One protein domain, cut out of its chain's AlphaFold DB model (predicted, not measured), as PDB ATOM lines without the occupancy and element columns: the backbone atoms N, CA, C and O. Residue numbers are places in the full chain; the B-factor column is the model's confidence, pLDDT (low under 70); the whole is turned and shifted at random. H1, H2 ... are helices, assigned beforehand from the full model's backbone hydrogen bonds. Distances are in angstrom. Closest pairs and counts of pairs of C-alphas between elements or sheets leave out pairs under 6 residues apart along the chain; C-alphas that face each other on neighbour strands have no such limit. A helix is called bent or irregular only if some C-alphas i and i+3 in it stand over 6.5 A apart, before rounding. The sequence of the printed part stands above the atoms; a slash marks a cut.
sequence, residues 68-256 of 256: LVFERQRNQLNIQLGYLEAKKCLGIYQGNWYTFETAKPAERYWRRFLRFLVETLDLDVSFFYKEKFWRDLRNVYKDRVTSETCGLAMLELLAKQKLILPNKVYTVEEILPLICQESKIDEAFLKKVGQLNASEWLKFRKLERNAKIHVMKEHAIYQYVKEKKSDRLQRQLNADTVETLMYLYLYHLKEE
ATOM      1  N   LEU A  68     139.525 109.684 128.447       84.06
ATOM      2  CA  LEU A  68     140.888 110.212 128.268       84.06
ATOM      3  C   LEU A  68     140.924 111.686 127.822       84.06
ATOM      4  O   LEU A  68     141.953 112.163 127.347       84.06
ATOM      5  N   VAL A  69     139.804 112.407 127.920       82.19
ATOM      6  CA  VAL A  69     139.721 113.827 127.550       82.19
ATOM      7  C   VAL A  69     139.869 114.673 128.812       82.19
ATOM      8  O   VAL A  69     138.923 114.849 129.573       82.19
ATOM      9  N   PHE A  70     141.070 115.210 129.029       84.12
ATOM     10  CA  PHE A  70     141.410 115.993 130.220       84.12
ATOM     11  C   PHE A  70     141.322 117.495 129.952       84.12
ATOM     12  O   PHE A  70     142.329 118.195 129.857       84.12
ATOM     13  N   GLU A  71     140.101 118.003 129.836       89.12
ATOM     14  CA  GLU A  71     139.857 119.430 129.656       89.12
ATOM     15  C   GLU A  71     139.365 120.069 130.959       89.12
ATOM     16  O   GLU A  71     138.443 119.576 131.610       89.12
ATOM     17  N   ARG A  72     139.946 121.219 131.322       90.00
ATOM     18  CA  ARG A  72     139.630 121.938 132.565       90.00
ATOM     19  C   ARG A  72     138.128 122.176 132.753       90.00
ATOM     20  O   ARG A  72     137.613 121.922 133.838       90.00
ATOM     21  N   GLN A  73     137.448 122.669 131.720       88.62
ATOM     22  CA  GLN A  73     136.044 123.078 131.805       88.62
ATOM     23  C   GLN A  73     135.124 121.875 132.041       88.62
ATOM     24  O   GLN A  73     134.328 121.872 132.981       88.62
ATOM     25  N   ARG A  74     135.321 120.804 131.261       89.00
ATOM     26  CA  ARG A  74     134.635 119.522 131.441       89.00
ATOM     27  C   ARG A  74     134.874 118.933 132.830       89.00
ATOM     28  O   ARG A  74     133.930 118.501 133.482       89.00
ATOM     29  N   ASN A  75     136.121 118.933 133.293       90.88
ATOM     30  CA  ASN A  75     136.475 118.362 134.590       90.88
ATOM     31  C   ASN A  75     135.774 119.094 135.740       90.88
ATOM     32  O   ASN A  75     135.240 118.448 136.637       90.88
ATOM     33  N   GLN A  76     135.716 120.428 135.694       91.81
ATOM     34  CA  GLN A  76     134.980 121.220 136.684       91.81
ATOM     35  C   GLN A  76     133.484 120.883 136.689       91.81
ATOM     36  O   GLN A  76     132.905 120.696 137.758       91.81
ATOM     37  N   LEU A  77     132.874 120.742 135.507       90.94
ATOM     38  CA  LEU A  77     131.482 120.314 135.375       90.94
ATOM     39  C   LEU A  77     131.261 118.910 135.960       90.94
ATOM     40  O   LEU A  77     130.328 118.715 136.728       90.94
ATOM     41  N   ASN A  78     132.130 117.949 135.647       92.75
ATOM     42  CA  ASN A  78     132.018 116.572 136.133       92.75
ATOM     43  C   ASN A  78     132.171 116.467 137.656       92.75
ATOM     44  O   ASN A  78     131.427 115.718 138.284       92.75
ATOM     45  N   ILE A  79     133.104 117.220 138.253       93.62
ATOM     46  CA  ILE A  79     133.268 117.285 139.714       93.62
ATOM     47  C   ILE A  79     131.980 117.809 140.354       93.62
ATOM     48  O   ILE A  79     131.466 117.208 141.297       93.62
ATOM     49  N   GLN A  80     131.432 118.897 139.807       94.75
ATOM     50  CA  GLN A  80     130.184 119.474 140.288       94.75
ATOM     51  C   GLN A  80     129.017 118.489 140.143       94.75
ATOM     52  O   GLN A  80     128.242 118.325 141.082       94.75
ATOM     53  N   LEU A  81     128.911 117.788 139.011       94.50
ATOM     54  CA  LEU A  81     127.891 116.758 138.807       94.50
ATOM     55  C   LEU A  81     128.021 115.630 139.825       94.50
ATOM     56  O   LEU A  81     127.040 115.314 140.486       94.50
ATOM     57  N   GLY A  82     129.221 115.078 140.018       94.56
ATOM     58  CA  GLY A  82     129.457 114.026 141.007       94.56
ATOM     59  C   GLY A  82     129.061 114.449 142.422       94.56
ATOM     60  O   GLY A  82     128.426 113.677 143.139       94.56
ATOM     61  N   TYR A  83     129.355 115.697 142.804       95.69
ATOM     62  CA  TYR A  83     128.927 116.250 144.089       95.69
ATOM     63  C   TYR A  83     127.397 116.320 144.214       95.69
ATOM     64  O   TYR A  83     126.840 115.908 145.233       95.69
ATOM     65  N   LEU A  84     126.704 116.813 143.184       96.56
ATOM     66  CA  LEU A  84     125.243 116.921 143.187       96.56
ATOM     67  C   LEU A  84     124.558 115.544 143.180       96.56
ATOM     68  O   LEU A  84     123.600 115.348 143.924       96.56
ATOM     69  N   GLU A  85     125.062 114.583 142.403       95.56
ATOM     70  CA  GLU A  85     124.555 113.203 142.380       95.56
ATOM     71  C   GLU A  85     124.720 112.519 143.740       95.56
ATOM     72  O   GLU A  85     123.779 111.904 144.239       95.56
ATOM     73  N   ALA A  86     125.867 112.705 144.401       94.88
ATOM     74  CA  ALA A  86     126.077 112.193 145.751       94.88
ATOM     75  C   ALA A  86     125.084 112.811 146.751       94.88
ATOM     76  O   ALA A  86     124.495 112.097 147.561       94.88
ATOM     77  N   LYS A  87     124.833 114.126 146.676       96.06
ATOM     78  CA  LYS A  87     123.839 114.796 147.533       96.06
ATOM     79  C   LYS A  87     122.410 114.297 147.291       96.06
ATOM     80  O   LYS A  87     121.670 114.150 148.261       96.06
ATOM     81  N   LYS A  88     122.032 114.008 146.041       95.12
ATOM     82  CA  LYS A  88     120.741 113.375 145.715       95.12
ATOM     83  C   LYS A  88     120.660 111.946 146.260       95.12
ATOM     84  O   LYS A  88     119.670 111.603 146.894       95.12
ATOM     85  N   CYS A  89     121.716 111.144 146.093       93.62
ATOM     86  CA  CYS A  89     121.803 109.777 146.625       93.62
ATOM     87  C   CYS A  89     121.633 109.736 148.156       93.62
ATOM     88  O   CYS A  89     120.964 108.855 148.685       93.62
ATOM     89  N   LEU A  90     122.165 110.743 148.857       93.06
ATOM     90  CA  LEU A  90     122.022 110.921 150.306       93.06
ATOM     91  C   LEU A  90     120.679 111.550 150.736       93.06
ATOM     92  O   LEU A  90     120.491 111.829 151.917       93.06
ATOM     93  N   GLY A  91     119.763 111.829 149.803       93.44
ATOM     94  CA  GLY A  91     118.449 112.410 150.093       93.44
ATOM     95  C   GLY A  91     118.460 113.894 150.486       93.44
ATOM     96  O   GLY A  91     117.446 114.404 150.956       93.44
ATOM     97  N   ILE A  92     119.583 114.598 150.300       96.81
ATOM     98  CA  ILE A  92     119.710 116.033 150.619       96.81
ATOM     99  C   ILE A  92     119.028 116.891 149.549       96.81
ATOM    100  O   ILE A  92     118.423 117.912 149.865       96.81
ATOM    101  N   TYR A  93     119.124 116.470 148.287       97.31
ATOM    102  CA  TYR A  93     118.484 117.130 147.151       97.31
ATOM    103  C   TYR A  93     117.525 116.185 146.429       97.31
ATOM    104  O   TYR A  93     117.620 114.965 146.543       97.31
ATOM    105  N   GLN A  94     116.610 116.772 145.667       96.06
ATOM    106  CA  GLN A  94     115.581 116.092 144.886       96.06
ATOM    107  C   GLN A  94     115.846 116.244 143.380       96.06
ATOM    108  O   GLN A  94     116.631 117.097 142.958       96.06
ATOM    109  N   GLY A  95     115.145 115.442 142.576       95.88
ATOM    110  CA  GLY A  95     115.287 115.394 141.118       95.88
ATOM    111  C   GLY A  95     116.046 114.160 140.641       95.88
ATOM    112  O   GLY A  95     116.630 113.427 141.437       95.88
ATOM    113  N   ASN A  96     116.016 113.924 139.332       95.88
ATOM    114  CA  ASN A  96     116.692 112.790 138.700       95.88
ATOM    115  C   ASN A  96     117.720 113.291 137.684       95.88
ATOM    116  O   ASN A  96     118.911 113.001 137.800       95.88
ATOM    117  N   TRP A  97     117.283 114.094 136.710       97.06
ATOM    118  CA  TRP A  97     118.180 114.701 135.720       97.06
ATOM    119  C   TRP A  97     118.767 116.020 136.209       97.06
ATOM    120  O   TRP A  97     119.905 116.342 135.893       97.06
ATOM    121  N   TYR A  98     118.019 116.788 136.983       97.69
ATOM    122  CA  TYR A  98     118.465 118.046 137.559       97.69
ATOM    123  C   TYR A  98     118.459 117.921 139.080       97.69
ATOM    124  O   TYR A  98     118.072 116.894 139.641       97.69
ATOM    125  N   THR A  99     118.976 118.944 139.748       98.00
ATOM    126  CA  THR A  99     119.125 118.941 141.200       98.00
ATOM    127  C   THR A  99     118.365 120.122 141.763       98.00
ATOM    128  O   THR A  99     118.612 121.255 141.358       98.00
ATOM    129  N   PHE A 100     117.469 119.853 142.706       98.00
ATOM    130  CA  PHE A 100     116.639 120.851 143.367       98.00
ATOM    131  C   PHE A 100     116.738 120.690 144.880       98.00
ATOM    132  O   PHE A 100     116.793 119.569 145.381       98.00
ATOM    133  N   GLU A 101     116.687 121.790 145.628       95.94
ATOM    134  CA  GLU A 101     116.491 121.701 147.084       95.94
ATOM    135  C   GLU A 101     115.104 121.138 147.415       95.94
ATOM    136  O   GLU A 101     114.930 120.367 148.357       95.94
ATOM    137  N   THR A 102     114.099 121.491 146.609       95.19
ATOM    138  CA  THR A 102     112.728 121.014 146.769       95.19
ATOM    139  C   THR A 102     111.979 120.965 145.438       95.19
ATOM    140  O   THR A 102     112.076 121.876 144.620       95.19
ATOM    141  N   ALA A 103     111.180 119.915 145.243       92.38
ATOM    142  CA  ALA A 103     110.293 119.748 144.095       92.38
ATOM    143  C   ALA A 103     108.882 120.320 144.315       92.38
ATOM    144  O   ALA A 103     108.083 120.350 143.379       92.38
ATOM    145  N   LYS A 104     108.558 120.808 145.524       94.50
ATOM    146  CA  LYS A 104     107.209 121.299 145.869       94.50
ATOM    147  C   LYS A 104     106.658 122.340 144.886       94.50
ATOM    148  O   LYS A 104     105.482 122.241 144.529       94.50
ATOM    149  N   PRO A 105     107.440 123.326 144.404       95.81
ATOM    150  CA  PRO A 105     106.910 124.256 143.418       95.81
ATOM    151  C   PRO A 105     106.513 123.574 142.105       95.81
ATOM    152  O   PRO A 105     105.487 123.935 141.536       95.81
ATOM    153  N   ALA A 106     107.257 122.559 141.652       95.94
ATOM    154  CA  ALA A 106     106.938 121.828 140.426       95.94
ATOM    155  C   ALA A 106     105.582 121.114 140.536       95.94
ATOM    156  O   ALA A 106     104.807 121.126 139.583       95.94
ATOM    157  N   GLU A 107     105.241 120.569 141.710       94.38
ATOM    158  CA  GLU A 107     103.910 120.000 141.964       94.38
ATOM    159  C   GLU A 107     102.796 121.048 141.839       94.38
ATOM    160  O   GLU A 107     101.718 120.763 141.316       94.38
ATOM    161  N   ARG A 108     103.042 122.277 142.303       94.94
ATOM    162  CA  ARG A 108     102.082 123.385 142.203       94.94
ATOM    163  C   ARG A 108     101.835 123.785 140.747       94.94
ATOM    164  O   ARG A 108     100.670 123.874 140.361       94.94
ATOM    165  N   TYR A 109     102.890 123.976 139.952       96.56
ATOM    166  CA  TYR A 109     102.765 124.248 138.511       96.56
ATOM    167  C   TYR A 109     102.054 123.103 137.786       96.56
ATOM    168  O   TYR A 109     101.143 123.328 136.993       96.56
ATOM    169  N   TRP A 110     102.378 121.860 138.140       97.19
ATOM    170  CA  TRP A 110     101.723 120.687 137.574       97.19
ATOM    171  C   TRP A 110     100.225 120.634 137.880       97.19
ATOM    172  O   TRP A 110      99.419 120.387 136.991       97.19
ATOM    173  N   ARG A 111      99.809 120.925 139.118       96.12
ATOM    174  CA  ARG A 111      98.382 120.972 139.485       96.12
ATOM    175  C   ARG A 111      97.619 122.061 138.731       96.12
ATOM    176  O   ARG A 111      96.470 121.831 138.357       96.12
ATOM    177  N   ARG A 112      98.230 123.233 138.515       97.19
ATOM    178  CA  ARG A 112      97.646 124.311 137.693       97.19
ATOM    179  C   ARG A 112      97.479 123.855 136.246       97.19
ATOM    180  O   ARG A 112      96.394 124.001 135.689       97.19
ATOM    181  N   PHE A 113      98.491 123.184 135.708       97.88
ATOM    182  CA  PHE A 113      98.443 122.606 134.375       97.88
ATOM    183  C   PHE A 113      97.350 121.540 134.219       97.88
ATOM    184  O   PHE A 113      96.599 121.571 133.249       97.88
ATOM    185  N   LEU A 114      97.203 120.624 135.181       97.12
ATOM    186  CA  LEU A 114      96.150 119.606 135.131       97.12
ATOM    187  C   LEU A 114      94.746 120.230 135.114       97.12
ATOM    188  O   LEU A 114      93.892 119.766 134.362       97.12
ATOM    189  N   ARG A 115      94.517 121.303 135.887       97.25
ATOM    190  CA  ARG A 115      93.262 122.068 135.801       97.25
ATOM    191  C   ARG A 115      93.088 122.705 134.431       97.25
ATOM    192  O   ARG A 115      92.021 122.586 133.857       97.25
ATOM    193  N   PHE A 116      94.133 123.307 133.871       97.31
ATOM    194  CA  PHE A 116      94.082 123.870 132.521       97.31
ATOM    195  C   PHE A 116      93.687 122.824 131.459       97.31
ATOM    196  O   PHE A 116      92.837 123.104 130.615       97.31
ATOM    197  N   LEU A 117      94.223 121.600 131.528       97.12
ATOM    198  CA  LEU A 117      93.853 120.523 130.599       97.12
ATOM    199  C   LEU A 117      92.358 120.175 130.647       97.12
ATOM    200  O   LEU A 117      91.754 119.960 129.599       97.12
ATOM    201  N   VAL A 118      91.782 120.101 131.847       96.44
ATOM    202  CA  VAL A 118      90.394 119.660 132.046       96.44
ATOM    203  C   VAL A 118      89.415 120.826 131.918       96.44
ATOM    204  O   VAL A 118      88.461 120.751 131.162       96.44
ATOM    205  N   GLU A 119      89.657 121.924 132.627       95.94
ATOM    206  CA  GLU A 119      88.719 123.047 132.746       95.94
ATOM    207  C   GLU A 119      88.796 124.011 131.557       95.94
ATOM    208  O   GLU A 119      87.806 124.658 131.227       95.94
ATOM    209  N   THR A 120      89.970 124.154 130.927       94.75
ATOM    210  CA  THR A 120      90.166 125.118 129.828       94.75
ATOM    211  C   THR A 120      90.183 124.453 128.459       94.75
ATOM    212  O   THR A 120      89.597 124.988 127.520       94.75
ATOM    213  N   LEU A 121      90.871 123.315 128.323       95.44
ATOM    214  CA  LEU A 121      90.975 122.608 127.042       95.44
ATOM    215  C   LEU A 121      89.914 121.518 126.847       95.44
ATOM    216  O   LEU A 121      89.749 121.072 125.710       95.44
ATOM    217  N   ASP A 122      89.210 121.122 127.913       96.00
ATOM    218  CA  ASP A 122      88.189 120.066 127.907       96.00
ATOM    219  C   ASP A 122      88.708 118.744 127.308       96.00
ATOM    220  O   ASP A 122      88.131 118.164 126.389       96.00
ATOM    221  N   LEU A 123      89.883 118.304 127.774       96.50
ATOM    222  CA  LEU A 123      90.526 117.076 127.302       96.50
ATOM    223  C   LEU A 123      90.234 115.889 128.223       96.50
ATOM    224  O   LEU A 123      90.305 115.992 129.449       96.50
ATOM    225  N   ASP A 124      90.022 114.718 127.622       96.00
ATOM    226  CA  ASP A 124      90.007 113.451 128.346       96.00
ATOM    227  C   ASP A 124      91.423 113.091 128.810       96.00
ATOM    228  O   ASP A 124      92.319 112.770 128.017       96.00
ATOM    229  N   VAL A 125      91.599 113.102 130.130       95.69
ATOM    230  CA  VAL A 125      92.844 112.760 130.823       95.69
ATOM    231  C   VAL A 125      92.829 111.344 131.415       95.69
ATOM    232  O   VAL A 125      93.689 110.996 132.227       95.69
ATOM    233  N   SER A 126      91.899 110.481 130.980       95.88
ATOM    234  CA  SER A 126      91.798 109.081 131.426       95.88
ATOM    235  C   SER A 126      93.080 108.264 131.224       95.88
ATOM    236  O   SER A 126      93.282 107.231 131.869       95.88
ATOM    237  N   PHE A 127      93.986 108.720 130.349       95.12
ATOM    238  CA  PHE A 127      95.283 108.088 130.131       95.12
ATOM    239  C   PHE A 127      96.146 108.013 131.401       95.12
ATOM    240  O   PHE A 127      96.952 107.089 131.497       95.12
ATOM    241  N   PHE A 128      95.960 108.895 132.394       95.94
ATOM    242  CA  PHE A 128      96.679 108.808 133.673       95.94
ATOM    243  C   PHE A 128      96.362 107.526 134.455       95.94
ATOM    244  O   PHE A 128      97.187 107.078 135.249       95.94
ATOM    245  N   TYR A 129      95.216 106.890 134.207       95.12
ATOM    246  CA  TYR A 129      94.853 105.613 134.829       95.12
ATOM    247  C   TYR A 129      95.401 104.398 134.067       95.12
ATOM    248  O   TYR A 129      95.285 103.265 134.531       95.12
ATOM    249  N   LYS A 130      96.012 104.603 132.892       96.00
ATOM    250  CA  LYS A 130      96.528 103.521 132.044       96.00
ATOM    251  C   LYS A 130      97.989 103.237 132.386       96.00
ATOM    252  O   LYS A 130      98.845 104.110 132.273       96.00
ATOM    253  N   GLU A 131      98.311 101.981 132.696       95.94
ATOM    254  CA  GLU A 131      99.690 101.544 132.984       95.94
ATOM    255  C   GLU A 131     100.665 101.884 131.844       95.94
ATOM    256  O   GLU A 131     101.801 102.294 132.086       95.94
ATOM    257  N   LYS A 132     100.192 101.784 130.591       96.00
ATOM    258  CA  LYS A 132     100.968 102.122 129.392       96.00
ATOM    259  C   LYS A 132     101.595 103.517 129.481       96.00
ATOM    260  O   LYS A 132     102.780 103.643 129.197       96.00
ATOM    261  N   PHE A 133     100.837 104.531 129.909       96.81
ATOM    262  CA  PHE A 133     101.349 105.898 130.026       96.81
ATOM    263  C   PHE A 133     102.535 105.966 130.996       96.81
ATOM    264  O   PHE A 133     103.597 106.472 130.643       96.81
ATOM    265  N   TRP A 134     102.384 105.395 132.193       97.56
ATOM    266  CA  TRP A 134     103.440 105.396 133.206       97.56
ATOM    267  C   TRP A 134     104.673 104.616 132.765       97.56
ATOM    268  O   TRP A 134     105.795 105.047 133.024       97.56
ATOM    269  N   ARG A 135     104.484 103.485 132.081       97.50
ATOM    270  CA  ARG A 135     105.586 102.715 131.498       97.50
ATOM    271  C   ARG A 135     106.347 103.542 130.464       97.50
ATOM    272  O   ARG A 135     107.571 103.613 130.529       97.50
ATOM    273  N   ASP A 136     105.635 104.179 129.540       97.19
ATOM    274  CA  ASP A 136     106.240 104.957 128.461       97.19
ATOM    275  C   ASP A 136     106.958 106.203 129.023       97.19
ATOM    276  O   ASP A 136     108.104 106.470 128.659       97.19
ATOM    277  N   LEU A 137     106.364 106.885 130.010       97.75
ATOM    278  CA  LEU A 137     106.995 108.003 130.714       97.75
ATOM    279  C   LEU A 137     108.273 107.578 131.451       97.75
ATOM    280  O   LEU A 137     109.315 108.198 131.263       97.75
ATOM    281  N   ARG A 138     108.234 106.496 132.241       97.81
ATOM    282  CA  ARG A 138     109.417 105.965 132.950       97.81
ATOM    283  C   ARG A 138     110.511 105.520 131.981       97.81
ATOM    284  O   ARG A 138     111.693 105.712 132.250       97.81
ATOM    285  N   ASN A 139     110.136 104.992 130.815       96.62
ATOM    286  CA  ASN A 139     111.087 104.627 129.767       96.62
ATOM    287  C   ASN A 139     111.819 105.839 129.185       96.62
ATOM    288  O   ASN A 139     113.005 105.722 128.861       96.62
ATOM    289  N   VAL A 140     111.146 106.981 129.034       95.31
ATOM    290  CA  VAL A 140     111.762 108.228 128.555       95.31
ATOM    291  C   VAL A 140     112.557 108.906 129.674       95.31
ATOM    292  O   VAL A 140     113.691 109.331 129.447       95.31
ATOM    293  N   TYR A 141     111.995 108.951 130.882       96.62
ATOM    294  CA  TYR A 141     112.578 109.592 132.060       96.62
ATOM    295  C   TYR A 141     113.751 108.818 132.672       96.62
ATOM    296  O   TYR A 141     114.608 109.429 133.298       96.62
ATOM    297  N   LYS A 142     113.840 107.503 132.439       94.88
ATOM    298  CA  LYS A 142     114.884 106.604 132.971       94.88
ATOM    299  C   LYS A 142     114.913 106.476 134.493       94.88
ATOM    300  O   LYS A 142     115.931 106.079 135.040       94.88
ATOM    301  N   ASP A 143     113.792 106.745 135.147       94.81
ATOM    302  CA  ASP A 143     113.620 106.530 136.580       94.81
ATOM    303  C   ASP A 143     112.134 106.309 136.914       94.81
ATOM    304  O   ASP A 143     111.255 106.445 136.049       94.81
ATOM    305  N   ARG A 144     111.838 105.923 138.157       94.56
ATOM    306  CA  ARG A 144     110.478 105.753 138.655       94.56
ATOM    307  C   ARG A 144     109.753 107.098 138.676       94.56
ATOM    308  O   ARG A 144     110.188 108.062 139.287       94.56
ATOM    309  N   VAL A 145     108.563 107.110 138.084       96.62
ATOM    310  CA  VAL A 145     107.641 108.250 138.130       96.62
ATOM    311  C   VAL A 145     106.320 107.811 138.749       96.62
ATOM    312  O   VAL A 145     105.771 106.765 138.369       96.62
ATOM    313  N   THR A 146     105.833 108.599 139.704       94.44
ATOM    314  CA  THR A 146     104.517 108.472 140.343       94.44
ATOM    315  C   THR A 146     103.663 109.697 140.019       94.44
ATOM    316  O   THR A 146     104.102 110.595 139.299       94.44
ATOM    317  N   SER A 147     102.429 109.739 140.519       91.50
ATOM    318  CA  SER A 147     101.526 110.862 140.248       91.50
ATOM    319  C   SER A 147     102.048 112.182 140.828       91.50
ATOM    320  O   SER A 147     101.950 113.229 140.192       91.50
ATOM    321  N   GLU A 148     102.705 112.095 141.982       91.06
ATOM    322  CA  GLU A 148     103.279 113.199 142.744       91.06
ATOM    323  C   GLU A 148     104.539 113.740 142.059       91.06
ATOM    324  O   GLU A 148     104.719 114.949 141.951       91.06
ATOM    325  N   THR A 149     105.385 112.855 141.516       95.12
ATOM    326  CA  THR A 149     106.638 113.253 140.852       95.12
ATOM    327  C   THR A 149     106.481 113.540 139.360       95.12
ATOM    328  O   THR A 149     107.425 114.015 138.727       95.12
ATOM    329  N   CYS A 150     105.298 113.305 138.782       96.81
ATOM    330  CA  CYS A 150     105.044 113.479 137.349       96.81
ATOM    331  C   CYS A 150     105.354 114.902 136.866       96.81
ATOM    332  O   CYS A 150     106.019 115.071 135.845       96.81
ATOM    333  N   GLY A 151     104.953 115.917 137.637       96.81
ATOM    334  CA  GLY A 151     105.222 117.318 137.318       96.81
ATOM    335  C   GLY A 151     106.708 117.656 137.248       96.81
ATOM    336  O   GLY A 151     107.153 118.296 136.294       96.81
ATOM    337  N   LEU A 152     107.484 117.173 138.224       97.62
ATOM    338  CA  LEU A 152     108.938 117.330 138.230       97.62
ATOM    339  C   LEU A 152     109.573 116.586 137.051       97.62
ATOM    340  O   LEU A 152     110.403 117.154 136.350       97.62
ATOM    341  N   ALA A 153     109.146 115.347 136.789       98.25
ATOM    342  CA  ALA A 153     109.672 114.548 135.688       98.25
ATOM    343  C   ALA A 153     109.444 115.223 134.325       98.25
ATOM    344  O   ALA A 153     110.365 115.305 133.515       98.25
ATOM    345  N   MET A 154     108.243 115.758 134.080       97.94
ATOM    346  CA  MET A 154     107.925 116.499 132.853       97.94
ATOM    347  C   MET A 154     108.756 117.778 132.726       97.94
ATOM    348  O   MET A 154     109.270 118.075 131.647       97.94
ATOM    349  N   LEU A 155     108.933 118.509 133.829       97.88
ATOM    350  CA  LEU A 155     109.754 119.717 133.873       97.88
ATOM    351  C   LEU A 155     111.227 119.412 133.559       97.88
ATOM    352  O   LEU A 155     111.833 120.089 132.732       97.88
ATOM    353  N   GLU A 156     111.795 118.363 134.152       98.06
ATOM    354  CA  GLU A 156     113.168 117.929 133.874       98.06
ATOM    355  C   GLU A 156     113.347 117.434 132.431       98.06
ATOM    356  O   GLU A 156     114.373 117.709 131.807       98.06
ATOM    357  N   LEU A 157     112.353 116.737 131.868       97.00
ATOM    358  CA  LEU A 157     112.377 116.327 130.461       97.00
ATOM    359  C   LEU A 157     112.365 117.535 129.520       97.00
ATOM    360  O   LEU A 157     113.124 117.550 128.548       97.00
ATOM    361  N   LEU A 158     111.562 118.560 129.825       95.81
ATOM    362  CA  LEU A 158     111.559 119.823 129.088       95.81
ATOM    363  C   LEU A 158     112.908 120.543 129.209       95.81
ATOM    364  O   LEU A 158     113.479 120.933 128.192       95.81
ATOM    365  N   ALA A 159     113.472 120.645 130.415       95.25
ATOM    366  CA  ALA A 159     114.794 121.234 130.636       95.25
ATOM    367  C   ALA A 159     115.895 120.512 129.848       95.25
ATOM    368  O   ALA A 159     116.729 121.149 129.197       95.25
ATOM    369  N   LYS A 160     115.845 119.177 129.829       92.06
ATOM    370  CA  LYS A 160     116.768 118.334 129.066       92.06
ATOM    371  C   LYS A 160     116.599 118.516 127.562       92.06
ATOM    372  O   LYS A 160     117.596 118.554 126.845       92.06
ATOM    373  N   GLN A 161     115.366 118.662 127.077       88.94
ATOM    374  CA  GLN A 161     115.090 118.976 125.673       88.94
ATOM    375  C   GLN A 161     115.634 120.359 125.279       88.94
ATOM    376  O   GLN A 161     116.128 120.516 124.165       88.94
ATOM    377  N   LYS A 162     115.591 121.332 126.197       87.69
ATOM    378  CA  LYS A 162     116.157 122.683 126.036       87.69
ATOM    379  C   LYS A 162     117.659 122.758 126.350       87.69
ATOM    380  O   LYS A 162     118.233 123.841 126.353       87.69
ATOM    381  N   LEU A 163     118.309 121.616 126.597       87.31
ATOM    382  CA  LEU A 163     119.753 121.502 126.836       87.31
ATOM    383  C   LEU A 163     120.258 122.404 127.973       87.31
ATOM    384  O   LEU A 163     121.378 122.910 127.932       87.31
ATOM    385  N   ILE A 164     119.447 122.595 129.012       91.25
ATOM    386  CA  ILE A 164     119.864 123.333 130.205       91.25
ATOM    387  C   ILE A 164     120.938 122.519 130.930       91.25
ATOM    388  O   ILE A 164     120.805 121.302 131.079       91.25
ATOM    389  N   LEU A 165     122.004 123.175 131.392       91.31
ATOM    390  CA  LEU A 165     123.111 122.484 132.046       91.31
ATOM    391  C   LEU A 165     122.735 122.026 133.466       91.31
ATOM    392  O   LEU A 165     122.276 122.840 134.263       91.31
ATOM    393  N   PRO A 166     122.995 120.767 133.839       94.06
ATOM    394  CA  PRO A 166     122.718 120.214 135.173       94.06
ATOM    395  C   PRO A 166     123.779 120.593 136.229       94.06
ATOM    396  O   PRO A 166     124.089 119.822 137.130       94.06
ATOM    397  N   ASN A 167     124.407 121.761 136.108       91.75
ATOM    398  CA  ASN A 167     125.661 122.089 136.797       91.75
ATOM    399  C   ASN A 167     125.496 122.822 138.135       91.75
ATOM    400  O   ASN A 167     126.472 123.339 138.674       91.75
ATOM    401  N   LYS A 168     124.279 122.914 138.660       95.56
ATOM    402  CA  LYS A 168     123.988 123.574 139.932       95.56
ATOM    403  C   LYS A 168     122.696 123.042 140.531       95.56
ATOM    404  O   LYS A 168     121.963 122.296 139.886       95.56
ATOM    405  N   VAL A 169     122.447 123.443 141.770       97.94
ATOM    406  CA  VAL A 169     121.135 123.296 142.387       97.94
ATOM    407  C   VAL A 169     120.246 124.402 141.832       97.94
ATOM    408  O   VAL A 169     120.624 125.570 141.880       97.94
ATOM    409  N   TYR A 170     119.110 124.022 141.263       97.88
ATOM    410  CA  TYR A 170     118.109 124.934 140.736       97.88
ATOM    411  C   TYR A 170     116.978 125.110 141.745       97.88
ATOM    412  O   TYR A 170     116.597 124.172 142.450       97.88
ATOM    413  N   THR A 171     116.375 126.293 141.744       97.62
ATOM    414  CA  THR A 171     114.964 126.412 142.130       97.62
ATOM    415  C   THR A 171     114.090 126.183 140.901       97.62
ATOM    416  O   THR A 171     114.530 126.347 139.759       97.62
ATOM    417  N   VAL A 172     112.839 125.784 141.112       96.00
ATOM    418  CA  VAL A 172     111.896 125.599 140.000       96.00
ATOM    419  C   VAL A 172     111.658 126.936 139.296       96.00
ATOM    420  O   VAL A 172     111.690 127.013 138.073       96.00
ATOM    421  N   GLU A 173     111.509 128.005 140.068       95.00
ATOM    422  CA  GLU A 173     111.321 129.368 139.584       95.00
ATOM    423  C   GLU A 173     112.513 129.866 138.750       95.00
ATOM    424  O   GLU A 173     112.328 130.625 137.803       95.00
ATOM    425  N   GLU A 174     113.733 129.408 139.043       95.56
ATOM    426  CA  GLU A 174     114.929 129.744 138.265       95.56
ATOM    427  C   GLU A 174     115.011 128.987 136.935       95.56
ATOM    428  O   GLU A 174     115.418 129.558 135.921       95.56
ATOM    429  N   ILE A 175     114.659 127.697 136.915       95.69
ATOM    430  CA  ILE A 175     114.786 126.882 135.699       95.69
ATOM    431  C   ILE A 175     113.629 127.113 134.717       95.69
ATOM    432  O   ILE A 175     113.814 126.951 133.513       95.69
ATOM    433  N   LEU A 176     112.452 127.522 135.197       95.12
ATOM    434  CA  LEU A 176     111.268 127.734 134.360       95.12
ATOM    435  C   LEU A 176     111.490 128.751 133.222       95.12
ATOM    436  O   LEU A 176     111.256 128.384 132.067       95.12
ATOM    437  N   PRO A 177     112.017 129.969 133.464       94.44
ATOM    438  CA  PRO A 177     112.335 130.903 132.386       94.44
ATOM    439  C   PRO A 177     113.313 130.320 131.361       94.44
ATOM    440  O   PRO A 177     113.169 130.562 130.166       94.44
ATOM    441  N   LEU A 178     114.282 129.514 131.811       94.25
ATOM    442  CA  LEU A 178     115.250 128.856 130.930       94.25
ATOM    443  C   LEU A 178     114.579 127.796 130.040       94.25
ATOM    444  O   LEU A 178     114.955 127.645 128.880       94.25
ATOM    445  N   ILE A 179     113.575 127.083 130.561       94.69
ATOM    446  CA  ILE A 179     112.776 126.106 129.805       94.69
ATOM    447  C   ILE A 179     111.906 126.805 128.751       94.69
ATOM    448  O   ILE A 179     111.757 126.309 127.629       94.69
ATOM    449  N   CYS A 180     111.321 127.950 129.103       92.62
ATOM    450  CA  CYS A 180     110.432 128.702 128.223       92.62
ATOM    451  C   CYS A 180     111.177 129.439 127.099       92.62
ATOM    452  O   CYS A 180     110.577 129.738 126.062       92.62
ATOM    453  N   GLN A 181     112.475 129.699 127.262       87.88
ATOM    454  CA  GLN A 181     113.309 130.308 126.230       87.88
ATOM    455  C   GLN A 181     113.632 129.334 125.086       87.88
ATOM    456  O   GLN A 181     113.666 128.109 125.235       87.88
ATOM    457  N   GLU A 182     113.889 129.886 123.899       76.69
ATOM    458  CA  GLU A 182     114.478 129.102 122.820       76.69
ATOM    459  C   GLU A 182     115.941 128.800 123.140       76.69
ATOM    460  O   GLU A 182     116.784 129.692 123.217       76.69
ATOM    461  N   SER A 183     116.256 127.519 123.285       72.38
ATOM    462  CA  SER A 183     117.631 127.057 123.393       72.38
ATOM    463  C   SER A 183     118.255 126.971 122.004       72.38
ATOM    464  O   SER A 183     117.789 126.201 121.156       72.38
ATOM    465  N   LYS A 184     119.344 127.703 121.783       70.44
ATOM    466  CA  LYS A 184     120.241 127.480 120.647       70.44
ATOM    467  C   LYS A 184     121.526 126.873 121.162       70.44
ATOM    468  O   LYS A 184     122.035 127.275 122.205       70.44
ATOM    469  N   ILE A 185     122.038 125.903 120.420       71.94
ATOM    470  CA  ILE A 185     123.384 125.423 120.670       71.94
ATOM    471  C   ILE A 185     124.308 126.326 119.873       71.94
ATOM    472  O   ILE A 185     124.282 126.331 118.644       71.94
ATOM    473  N   ASP A 186     125.094 127.107 120.590       77.62
ATOM    474  CA  ASP A 186     126.084 128.009 120.036       77.62
ATOM    475  C   ASP A 186     127.467 127.723 120.636       77.62
ATOM    476  O   ASP A 186     127.661 126.840 121.482       77.62
ATOM    477  N   GLU A 187     128.464 128.486 120.196       77.94
ATOM    478  CA  GLU A 187     129.810 128.406 120.762       77.94
ATOM    479  C   GLU A 187     129.830 128.695 122.269       77.94
ATOM    480  O   GLU A 187     130.679 128.158 122.981       77.94
ATOM    481  N   ALA A 188     128.907 129.515 122.781       82.19
ATOM    482  CA  ALA A 188     128.831 129.820 124.205       82.19
ATOM    483  C   ALA A 188     128.388 128.598 125.021       82.19
ATOM    484  O   ALA A 188     128.951 128.339 126.088       82.19
ATOM    485  N   PHE A 189     127.437 127.809 124.518       82.75
ATOM    486  CA  PHE A 189     127.061 126.525 125.103       82.75
ATOM    487  C   PHE A 189     128.230 125.535 125.076       82.75
ATOM    488  O   PHE A 189     128.573 124.962 126.112       82.75
ATOM    489  N   LEU A 190     128.895 125.381 123.924       81.44
ATOM    490  CA  LEU A 190     130.038 124.471 123.789       81.44
ATOM    491  C   LEU A 190     131.190 124.853 124.726       81.44
ATOM    492  O   LEU A 190     131.782 123.970 125.339       81.44
ATOM    493  N   LYS A 191     131.449 126.149 124.936       82.75
ATOM    494  CA  LYS A 191     132.438 126.628 125.922       82.75
ATOM    495  C   LYS A 191     132.090 126.248 127.363       82.75
ATOM    496  O   LYS A 191     132.992 126.038 128.163       82.75
ATOM    497  N   LYS A 192     130.805 126.162 127.722       82.69
ATOM    498  CA  LYS A 192     130.382 125.751 129.076       82.69
ATOM    499  C   LYS A 192     130.488 124.242 129.290       82.69
ATOM    500  O   LYS A 192     130.732 123.800 130.407       82.69
ATOM    501  N   VAL A 193     130.261 123.472 128.232       82.31
ATOM    502  CA  VAL A 193     130.261 122.006 128.258       82.31
ATOM    503  C   VAL A 193     131.675 121.442 128.115       82.31
ATOM    504  O   VAL A 193     132.004 120.451 128.764       82.31
ATOM    505  N   GLY A 194     132.514 122.089 127.309       82.12
ATOM    506  CA  GLY A 194     133.823 121.593 126.908       82.12
ATOM    507  C   GLY A 194     133.767 120.711 125.657       82.12
ATOM    508  O   GLY A 194     132.719 120.510 125.038       82.12
ATOM    509  N   GLN A 195     134.914 120.152 125.291       77.62
ATOM    510  CA  GLN A 195     135.106 119.230 124.187       77.62
ATOM    511  C   GLN A 195     134.165 118.026 124.300       77.62
ATOM    512  O   GLN A 195     133.919 117.469 125.376       77.62
ATOM    513  N   LEU A 196     133.628 117.638 123.146       79.81
ATOM    514  CA  LEU A 196     132.776 116.470 122.969       79.81
ATOM    515  C   LEU A 196     133.569 115.397 122.230       79.81
ATOM    516  O   LEU A 196     134.248 115.685 121.240       79.81
ATOM    517  N   ASN A 197     133.451 114.149 122.672       79.19
ATOM    518  CA  ASN A 197     133.982 113.023 121.912       79.19
ATOM    519  C   ASN A 197     133.078 112.690 120.703       79.19
ATOM    520  O   ASN A 197     131.967 113.204 120.565       79.19
ATOM    521  N   ALA A 198     133.527 111.800 119.812       76.81
ATOM    522  CA  ALA A 198     132.788 111.458 118.590       76.81
ATOM    523  C   ALA A 198     131.361 110.927 118.850       76.81
ATOM    524  O   ALA A 198     130.425 111.259 118.122       76.81
ATOM    525  N   SER A 199     131.172 110.129 119.905       76.94
ATOM    526  CA  SER A 199     129.854 109.590 120.265       76.94
ATOM    527  C   SER A 199     128.906 110.675 120.783       76.94
ATOM    528  O   SER A 199     127.705 110.653 120.501       76.94
ATOM    529  N   GLU A 200     129.448 111.662 121.493       80.00
ATOM    530  CA  GLU A 200     128.709 112.824 121.969       80.00
ATOM    531  C   GLU A 200     128.350 113.751 120.813       80.00
ATOM    532  O   GLU A 200     127.202 114.176 120.732       80.00
ATOM    533  N   TRP A 201     129.258 113.959 119.857       81.38
ATOM    534  CA  TRP A 201     128.968 114.676 118.612       81.38
ATOM    535  C   TRP A 201     127.854 114.019 117.789       81.38
ATOM    536  O   TRP A 201     127.014 114.709 117.211       81.38
ATOM    537  N   LEU A 202     127.792 112.686 117.743       82.00
ATOM    538  CA  LEU A 202     126.702 111.972 117.072       82.00
ATOM    539  C   LEU A 202     125.359 112.188 117.780       82.00
ATOM    540  O   LEU A 202     124.357 112.495 117.127       82.00
ATOM    541  N   LYS A 203     125.331 112.065 119.115       80.75
ATOM    542  CA  LYS A 203     124.137 112.371 119.925       80.75
ATOM    543  C   LYS A 203     123.710 113.825 119.732       80.75
ATOM    544  O   LYS A 203     122.527 114.092 119.555       80.75
ATOM    545  N   PHE A 204     124.676 114.733 119.701       78.00
ATOM    546  CA  PHE A 204     124.489 116.156 119.482       78.00
ATOM    547  C   PHE A 204     123.819 116.456 118.138       78.00
ATOM    548  O   PHE A 204     122.744 117.048 118.107       78.00
ATOM    549  N   ARG A 205     124.369 115.953 117.027       80.50
ATOM    550  CA  ARG A 205     123.770 116.145 115.693       80.50
ATOM    551  C   ARG A 205     122.360 115.563 115.601       80.50
ATOM    552  O   ARG A 205     121.497 116.102 114.911       80.50
ATOM    553  N   LYS A 206     122.104 114.454 116.305       82.69
ATOM    554  CA  LYS A 206     120.759 113.879 116.411       82.69
ATOM    555  C   LYS A 206     119.807 114.813 117.166       82.69
ATOM    556  O   LYS A 206     118.673 114.980 116.726       82.69
ATOM    557  N   LEU A 207     120.259 115.425 118.261       78.00
ATOM    558  CA  LEU A 207     119.482 116.409 119.019       78.00
ATOM    559  C   LEU A 207     119.163 117.642 118.168       78.00
ATOM    560  O   LEU A 207     118.003 118.031 118.112       78.00
ATOM    561  N   GLU A 208     120.131 118.192 117.432       77.00
ATOM    562  CA  GLU A 208     119.895 119.319 116.514       77.00
ATOM    563  C   GLU A 208     118.873 118.984 115.422       77.00
ATOM    564  O   GLU A 208     117.960 119.763 115.142       77.00
ATOM    565  N   ARG A 209     118.995 117.799 114.809       80.56
ATOM    566  CA  ARG A 209     118.036 117.342 113.798       80.56
ATOM    567  C   ARG A 209     116.631 117.217 114.386       80.56
ATOM    568  O   ARG A 209     115.664 117.636 113.753       80.56
ATOM    569  N   ASN A 210     116.528 116.656 115.587       83.44
ATOM    570  CA  ASN A 210     115.255 116.488 116.274       83.44
ATOM    571  C   ASN A 210     114.687 117.821 116.771       83.44
ATOM    572  O   ASN A 210     113.470 117.967 116.792       83.44
ATOM    573  N   ALA A 211     115.520 118.811 117.104       81.25
ATOM    574  CA  ALA A 211     115.071 120.117 117.584       81.25
ATOM    575  C   ALA A 211     114.125 120.797 116.586       81.25
ATOM    576  O   ALA A 211     113.080 121.299 116.985       81.25
ATOM    577  N   LYS A 212     114.416 120.721 115.279       82.69
ATOM    578  CA  LYS A 212     113.511 121.238 114.234       82.69
ATOM    579  C   LYS A 212     112.144 120.549 114.260       82.69
ATOM    580  O   LYS A 212     111.120 121.215 114.156       82.69
ATOM    581  N   ILE A 213     112.125 119.227 114.438       87.25
ATOM    582  CA  ILE A 213     110.887 118.438 114.535       87.25
ATOM    583  C   ILE A 213     110.112 118.826 115.799       87.25
ATOM    584  O   ILE A 213     108.908 119.057 115.721       87.25
ATOM    585  N   HIS A 214     110.795 118.939 116.941       88.25
ATOM    586  CA  HIS A 214     110.185 119.348 118.205       88.25
ATOM    587  C   HIS A 214     109.580 120.753 118.109       88.25
ATOM    588  O   HIS A 214     108.441 120.932 118.516       88.25
ATOM    589  N   VAL A 215     110.275 121.717 117.495       88.38
ATOM    590  CA  VAL A 215     109.752 123.079 117.271       88.38
ATOM    591  C   VAL A 215     108.505 123.059 116.384       88.38
ATOM    592  O   VAL A 215     107.520 123.725 116.694       88.38
ATOM    593  N   MET A 216     108.502 122.269 115.304       90.50
ATOM    594  CA  MET A 216     107.323 122.138 114.439       90.50
ATOM    595  C   MET A 216     106.124 121.535 115.183       90.50
ATOM    596  O   MET A 216     105.006 122.033 115.050       90.50
ATOM    597  N   LYS A 217     106.346 120.479 115.975       92.19
ATOM    598  CA  LYS A 217     105.296 119.845 116.784       92.19
ATOM    599  C   LYS A 217     104.790 120.773 117.889       92.19
ATOM    600  O   LYS A 217     103.581 120.910 118.038       92.19
ATOM    601  N   GLU A 218     105.697 121.441 118.605       92.88
ATOM    602  CA  GLU A 218     105.386 122.464 119.612       92.88
ATOM    603  C   GLU A 218     104.466 123.531 119.003       92.88
ATOM    604  O   GLU A 218     103.371 123.769 119.511       92.88
ATOM    605  N   HIS A 219     104.853 124.095 117.853       93.75
ATOM    606  CA  HIS A 219     104.057 125.107 117.165       93.75
ATOM    607  C   HIS A 219     102.669 124.590 116.761       93.75
ATOM    608  O   HIS A 219     101.679 125.291 116.948       93.75
ATOM    609  N   ALA A 220     102.571 123.360 116.247       94.38
ATOM    610  CA  ALA A 220     101.288 122.765 115.875       94.38
ATOM    611  C   ALA A 220     100.341 122.616 117.081       94.38
ATOM    612  O   ALA A 220      99.169 122.977 116.981       94.38
ATOM    613  N   ILE A 221     100.849 122.147 118.228       95.75
ATOM    614  CA  ILE A 221     100.067 122.064 119.470       95.75
ATOM    615  C   ILE A 221      99.594 123.453 119.906       95.75
ATOM    616  O   ILE A 221      98.422 123.623 120.235       95.75
ATOM    617  N   TYR A 222     100.471 124.456 119.857       95.56
ATOM    618  CA  TYR A 222     100.140 125.821 120.276       95.56
ATOM    619  C   TYR A 222      99.032 126.419 119.410       95.56
ATOM    620  O   TYR A 222      98.124 127.064 119.931       95.56
ATOM    621  N   GLN A 223      99.079 126.187 118.095       95.75
ATOM    622  CA  GLN A 223      98.014 126.619 117.191       95.75
ATOM    623  C   GLN A 223      96.684 125.956 117.548       95.75
ATOM    624  O   GLN A 223      95.678 126.645 117.670       95.75
ATOM    625  N   TYR A 224      96.673 124.647 117.810       95.88
ATOM    626  CA  TYR A 224      95.441 123.960 118.201       95.88
ATOM    627  C   TYR A 224      94.855 124.472 119.519       95.88
ATOM    628  O   TYR A 224      93.632 124.557 119.629       95.88
ATOM    629  N   VAL A 225      95.699 124.852 120.483       95.88
ATOM    630  CA  VAL A 225      95.246 125.502 121.722       95.88
ATOM    631  C   VAL A 225      94.628 126.873 121.427       95.88
ATOM    632  O   VAL A 225      93.496 127.128 121.833       95.88
ATOM    633  N   LYS A 226      95.313 127.732 120.657       94.44
ATOM    634  CA  LYS A 226      94.827 129.082 120.304       94.44
ATOM    635  C   LYS A 226      93.527 129.062 119.501       94.44
ATOM    636  O   LYS A 226      92.644 129.885 119.722       94.44
ATOM    637  N   GLU A 227      93.398 128.107 118.587       94.88
ATOM    638  CA  GLU A 227      92.214 127.909 117.751       94.88
ATOM    639  C   GLU A 227      91.098 127.112 118.457       94.88
ATOM    640  O   GLU A 227      90.074 126.837 117.832       94.88
ATOM    641  N   LYS A 228      91.289 126.710 119.725       92.31
ATOM    642  CA  LYS A 228      90.338 125.907 120.518       92.31
ATOM    643  C   LYS A 228      89.910 124.599 119.831       92.31
ATOM    644  O   LYS A 228      88.749 124.199 119.873       92.31
ATOM    645  N   LYS A 229      90.850 123.912 119.175       93.19
ATOM    646  CA  LYS A 229      90.609 122.648 118.454       93.19
ATOM    647  C   LYS A 229      90.780 121.428 119.373       93.19
ATOM    648  O   LYS A 229      91.665 120.602 119.130       93.19
ATOM    649  N   SER A 230      89.927 121.288 120.391       91.12
ATOM    650  CA  SER A 230      90.012 120.211 121.399       91.12
ATOM    651  C   SER A 230      90.012 118.803 120.790       91.12
ATOM    652  O   SER A 230      90.856 117.989 121.154       91.12
ATOM    653  N   ASP A 231      89.210 118.537 119.751       93.81
ATOM    654  CA  ASP A 231      89.223 117.240 119.047       93.81
ATOM    655  C   ASP A 231      90.591 116.886 118.446       93.81
ATOM    656  O   ASP A 231      91.023 115.729 118.462       93.81
ATOM    657  N   ARG A 232      91.287 117.878 117.871       94.75
ATOM    658  CA  ARG A 232      92.616 117.660 117.283       94.75
ATOM    659  C   ARG A 232      93.659 117.439 118.369       94.75
ATOM    660  O   ARG A 232      94.496 116.553 118.211       94.75
ATOM    661  N   LEU A 233      93.578 118.201 119.461       95.94
ATOM    662  CA  LEU A 233      94.426 118.008 120.636       95.94
ATOM    663  C   LEU A 233      94.236 116.611 121.229       95.94
ATOM    664  O   LEU A 233      95.225 115.910 121.431       95.94
ATOM    665  N   GLN A 234      92.993 116.158 121.407       96.75
ATOM    666  CA  GLN A 234      92.695 114.831 121.944       96.75
ATOM    667  C   GLN A 234      93.236 113.712 121.049       96.75
ATOM    668  O   GLN A 234      93.836 112.755 121.539       96.75
ATOM    669  N   ARG A 235      93.077 113.826 119.723       95.75
ATOM    670  CA  ARG A 235      93.651 112.852 118.777       95.75
ATOM    671  C   ARG A 235      95.171 112.784 118.888       95.75
ATOM    672  O   ARG A 235      95.722 111.686 118.908       95.75
ATOM    673  N   GLN A 236      95.836 113.933 118.990       94.75
ATOM    674  CA  GLN A 236      97.290 113.996 119.117       94.75
ATOM    675  C   GLN A 236      97.766 113.421 120.462       94.75
ATOM    676  O   GLN A 236      98.703 112.626 120.490       94.75
ATOM    677  N   LEU A 237      97.057 113.735 121.550       95.56
ATOM    678  CA  LEU A 237      97.315 113.211 122.892       95.56
ATOM    679  C   LEU A 237      97.140 111.686 122.961       95.56
ATOM    680  O   LEU A 237      97.907 111.001 123.633       95.56
ATOM    681  N   ASN A 238      96.175 111.130 122.228       94.06
ATOM    682  CA  ASN A 238      95.980 109.683 122.137       94.06
ATOM    683  C   ASN A 238      97.065 108.985 121.297       94.06
ATOM    684  O   ASN A 238      97.365 107.816 121.541       94.06
ATOM    685  N   ALA A 239      97.638 109.679 120.307       93.81
ATOM    686  CA  ALA A 239      98.667 109.138 119.422       93.81
ATOM    687  C   ALA A 239     100.068 109.152 120.058       93.81
ATOM    688  O   ALA A 239     100.769 108.143 120.004       93.81
ATOM    689  N   ASP A 240     100.460 110.271 120.675       93.25
ATOM    690  CA  ASP A 240     101.759 110.446 121.339       93.25
ATOM    691  C   ASP A 240     101.584 111.181 122.673       93.25
ATOM    692  O   ASP A 240     101.761 112.398 122.783       93.25
ATOM    693  N   THR A 241     101.155 110.436 123.694       96.19
ATOM    694  CA  THR A 241     100.682 111.006 124.961       96.19
ATOM    695  C   THR A 241     101.762 111.770 125.712       96.19
ATOM    696  O   THR A 241     101.521 112.901 126.121       96.19
ATOM    697  N   VAL A 242     102.951 111.186 125.892       96.81
ATOM    698  CA  VAL A 242     104.021 111.814 126.687       96.81
ATOM    699  C   VAL A 242     104.525 113.082 126.002       96.81
ATOM    700  O   VAL A 242     104.619 114.125 126.646       96.81
ATOM    701  N   GLU A 243     104.805 113.021 124.700       95.44
ATOM    702  CA  GLU A 243     105.348 114.166 123.966       95.44
ATOM    703  C   GLU A 243     104.320 115.303 123.849       95.44
ATOM    704  O   GLU A 243     104.637 116.464 124.105       95.44
ATOM    705  N   THR A 244     103.060 114.974 123.537       96.75
ATOM    706  CA  THR A 244     101.981 115.972 123.452       96.75
ATOM    707  C   THR A 244     101.749 116.653 124.798       96.75
ATOM    708  O   THR A 244     101.614 117.875 124.853       96.75
ATOM    709  N   LEU A 245     101.755 115.883 125.890       97.62
ATOM    710  CA  LEU A 245     101.595 116.408 127.242       97.62
ATOM    711  C   LEU A 245     102.755 117.333 127.635       97.62
ATOM    712  O   LEU A 245     102.509 118.375 128.236       97.62
ATOM    713  N   MET A 246     103.994 117.013 127.240       97.25
ATOM    714  CA  MET A 246     105.143 117.908 127.428       97.25
ATOM    715  C   MET A 246     104.951 119.251 126.712       97.25
ATOM    716  O   MET A 246     105.202 120.293 127.313       97.25
ATOM    717  N   TYR A 247     104.489 119.265 125.456       96.75
ATOM    718  CA  TYR A 247     104.263 120.526 124.733       96.75
ATOM    719  C   TYR A 247     103.097 121.336 125.296       96.75
ATOM    720  O   TYR A 247     103.201 122.559 125.379       96.75
ATOM    721  N   LEU A 248     102.010 120.676 125.703       97.75
ATOM    722  CA  LEU A 248     100.899 121.332 126.394       97.75
ATOM    723  C   LEU A 248     101.358 121.931 127.728       97.75
ATOM    724  O   LEU A 248     100.972 123.050 128.059       97.75
ATOM    725  N   TYR A 249     102.221 121.227 128.466       97.88
ATOM    726  CA  TYR A 249     102.772 121.750 129.710       97.88
ATOM    727  C   TYR A 249     103.681 122.951 129.452       97.88
ATOM    728  O   TYR A 249     103.531 123.980 130.098       97.88
ATOM    729  N   LEU A 250     104.555 122.871 128.445       97.00
ATOM    730  CA  LEU A 250     105.387 123.998 128.026       97.00
ATOM    731  C   LEU A 250     104.549 125.208 127.590       97.00
ATOM    732  O   LEU A 250     104.924 126.333 127.898       97.00
ATOM    733  N   TYR A 251     103.436 124.991 126.877       96.75
ATOM    734  CA  TYR A 251     102.494 126.059 126.526       96.75
ATOM    735  C   TYR A 251     101.975 126.753 127.783       96.75
ATOM    736  O   TYR A 251     102.098 127.964 127.917       96.75
ATOM    737  N   HIS A 252     101.460 125.968 128.731       97.00
ATOM    738  CA  HIS A 252     100.917 126.487 129.977       97.00
ATOM    739  C   HIS A 252     101.958 127.273 130.785       97.00
ATOM    740  O   HIS A 252     101.667 128.371 131.241       97.00
ATOM    741  N   LEU A 253     103.190 126.765 130.890       95.56
ATOM    742  CA  LEU A 253     104.287 127.442 131.591       95.56
ATOM    743  C   LEU A 253     104.720 128.771 130.944       95.56
ATOM    744  O   LEU A 253     105.349 129.578 131.618       95.56
ATOM    745  N   LYS A 254     104.442 128.995 129.652       94.00
ATOM    746  CA  LYS A 254     104.733 130.268 128.965       94.00
ATOM    747  C   LYS A 254     103.644 131.325 129.154       94.00
ATOM    748  O   LYS A 254     103.912 132.494 128.902       94.00
ATOM    749  N   GLU A 255     102.435 130.905 129.514       88.75
ATOM    750  CA  GLU A 255     101.267 131.779 129.679       88.75
ATOM    751  C   GLU A 255     101.015 132.146 131.158       88.75
ATOM    752  O   GLU A 255     100.155 132.979 131.438       88.75
ATOM    753  N   GLU A 256     101.739 131.525 132.102       75.81
ATOM    754  CA  GLU A 256     101.771 131.915 133.526       75.81
ATOM    755  C   GLU A 256     102.729 133.075 133.813       75.81
ATOM    756  O   GLU A 256     102.367 133.887 134.697       75.81
TER     757      GLU A 256
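Overview. This is residues 68 to 256 of the 256 residues of the protein "Patatin" of Enterococcus mundtii QU 25 (UniProt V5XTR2). A cluster of crossed helices, H2, H4, H5, H6, H9 and the last part of H8 around H10, makes one end of the domain; long H8 runs from it toward the other end, where H1 meets short H7. The start of H8, residues 198 to 203, sticks out. The printed part has 189 residues with ten named helices, H1 to H10 in chain order, and no named strand: all helix. It is compact, with a radius of gyration of the C-alphas of 17.5 A, and spans 53 by 36 by 30 A.

Along the chain. H1, residues 72 to 89, begins at C-alpha 72 (139.630, 121.938, 132.565) and is 25.8 A long. H2 is residues 104 to 120, 23.7 A; H3 residues 126 to 129; H4 residues 131 to 141, 15.2 A; H5 residues 150 to 161, 16.4 A. H6 is residues 172 to 180, only just irregular, with C-alphas 174 and 177 6.53 A apart. H7 is residues 187 to 193. H8, residues 198 to 226, is the longest, 41.9 A, with a kink of 28 degrees near residue 211. H9 is residues 230 to 239, 14.2 A. H10, residues 241 to 255, is 21.3 A long and ends at C-alpha 255 (101.267, 131.779, 129.679).

Arrangement. H10 is the hub, touching six helices. Its residues 249 to 253 touch residues 109 to 116 of H2, about perpendicular at 81 degrees; the closest C-alphas are those of Phe 113 and His 252, 6.4 A. Residues 218 to 222 of H8 touch H10 at a steep tilt of 68 degrees, only just short of perpendicular, the closest C-alphas being those of Glu 218 and Tyr 247, 5.6 A. H4 touches residues 241 to 242 of H10, with the C-alphas of Leu 137 and Val 242 closest at 6.3 A. H6 touches residues 250 to 254 of H10, closest at the C-alphas of Cys 180 and Lys 254, 6.0 A. H5 and H10 only just touch, with 3 pairs of C-alphas within 8 A; the closest are those of Met 154 and Met 246, 6.3 A. H9 and H10 touch only at the corner, and only just, with 3 pairs; the C-alphas of Leu 237 and Thr 244 are closest, 5.5 A. H8 and H9 form a hairpin, opposite ways at a shallow tilt of 28 degrees; H8 touches H9 with residues 221 to 225 alone, and the closest C-alphas are those of Tyr 224 and Leu 233, 6.5 A. Residues 73 to 77 of H1 touch H7, with the C-alphas of Arg 74 and Val 193 closest at 6.0 A; H1 and H8 are apart. H3 and H4 are close but not clearly touching: the closest C-alphas, of Phe 127 and Phe 133, are 6.5 A apart. Every O i to N i+4 pair is within hydrogen-bond range in H1, H2, H4, H5, H7, H9 and H10; H6 has 3 of 5 and H8 23 of 25, and H3 is too short for such a pair.

Size, cuts and confidence. The C-alphas of Leu 68 and Glu 119, the two farthest apart, are 53.9 A apart. The link from H1 to H2, residues 90 to 103, is long; its residues 99 to 100 pair with residues 169 to 170, parallel. The printed part has no cut, and no printed residue is under 70 in pLDDT.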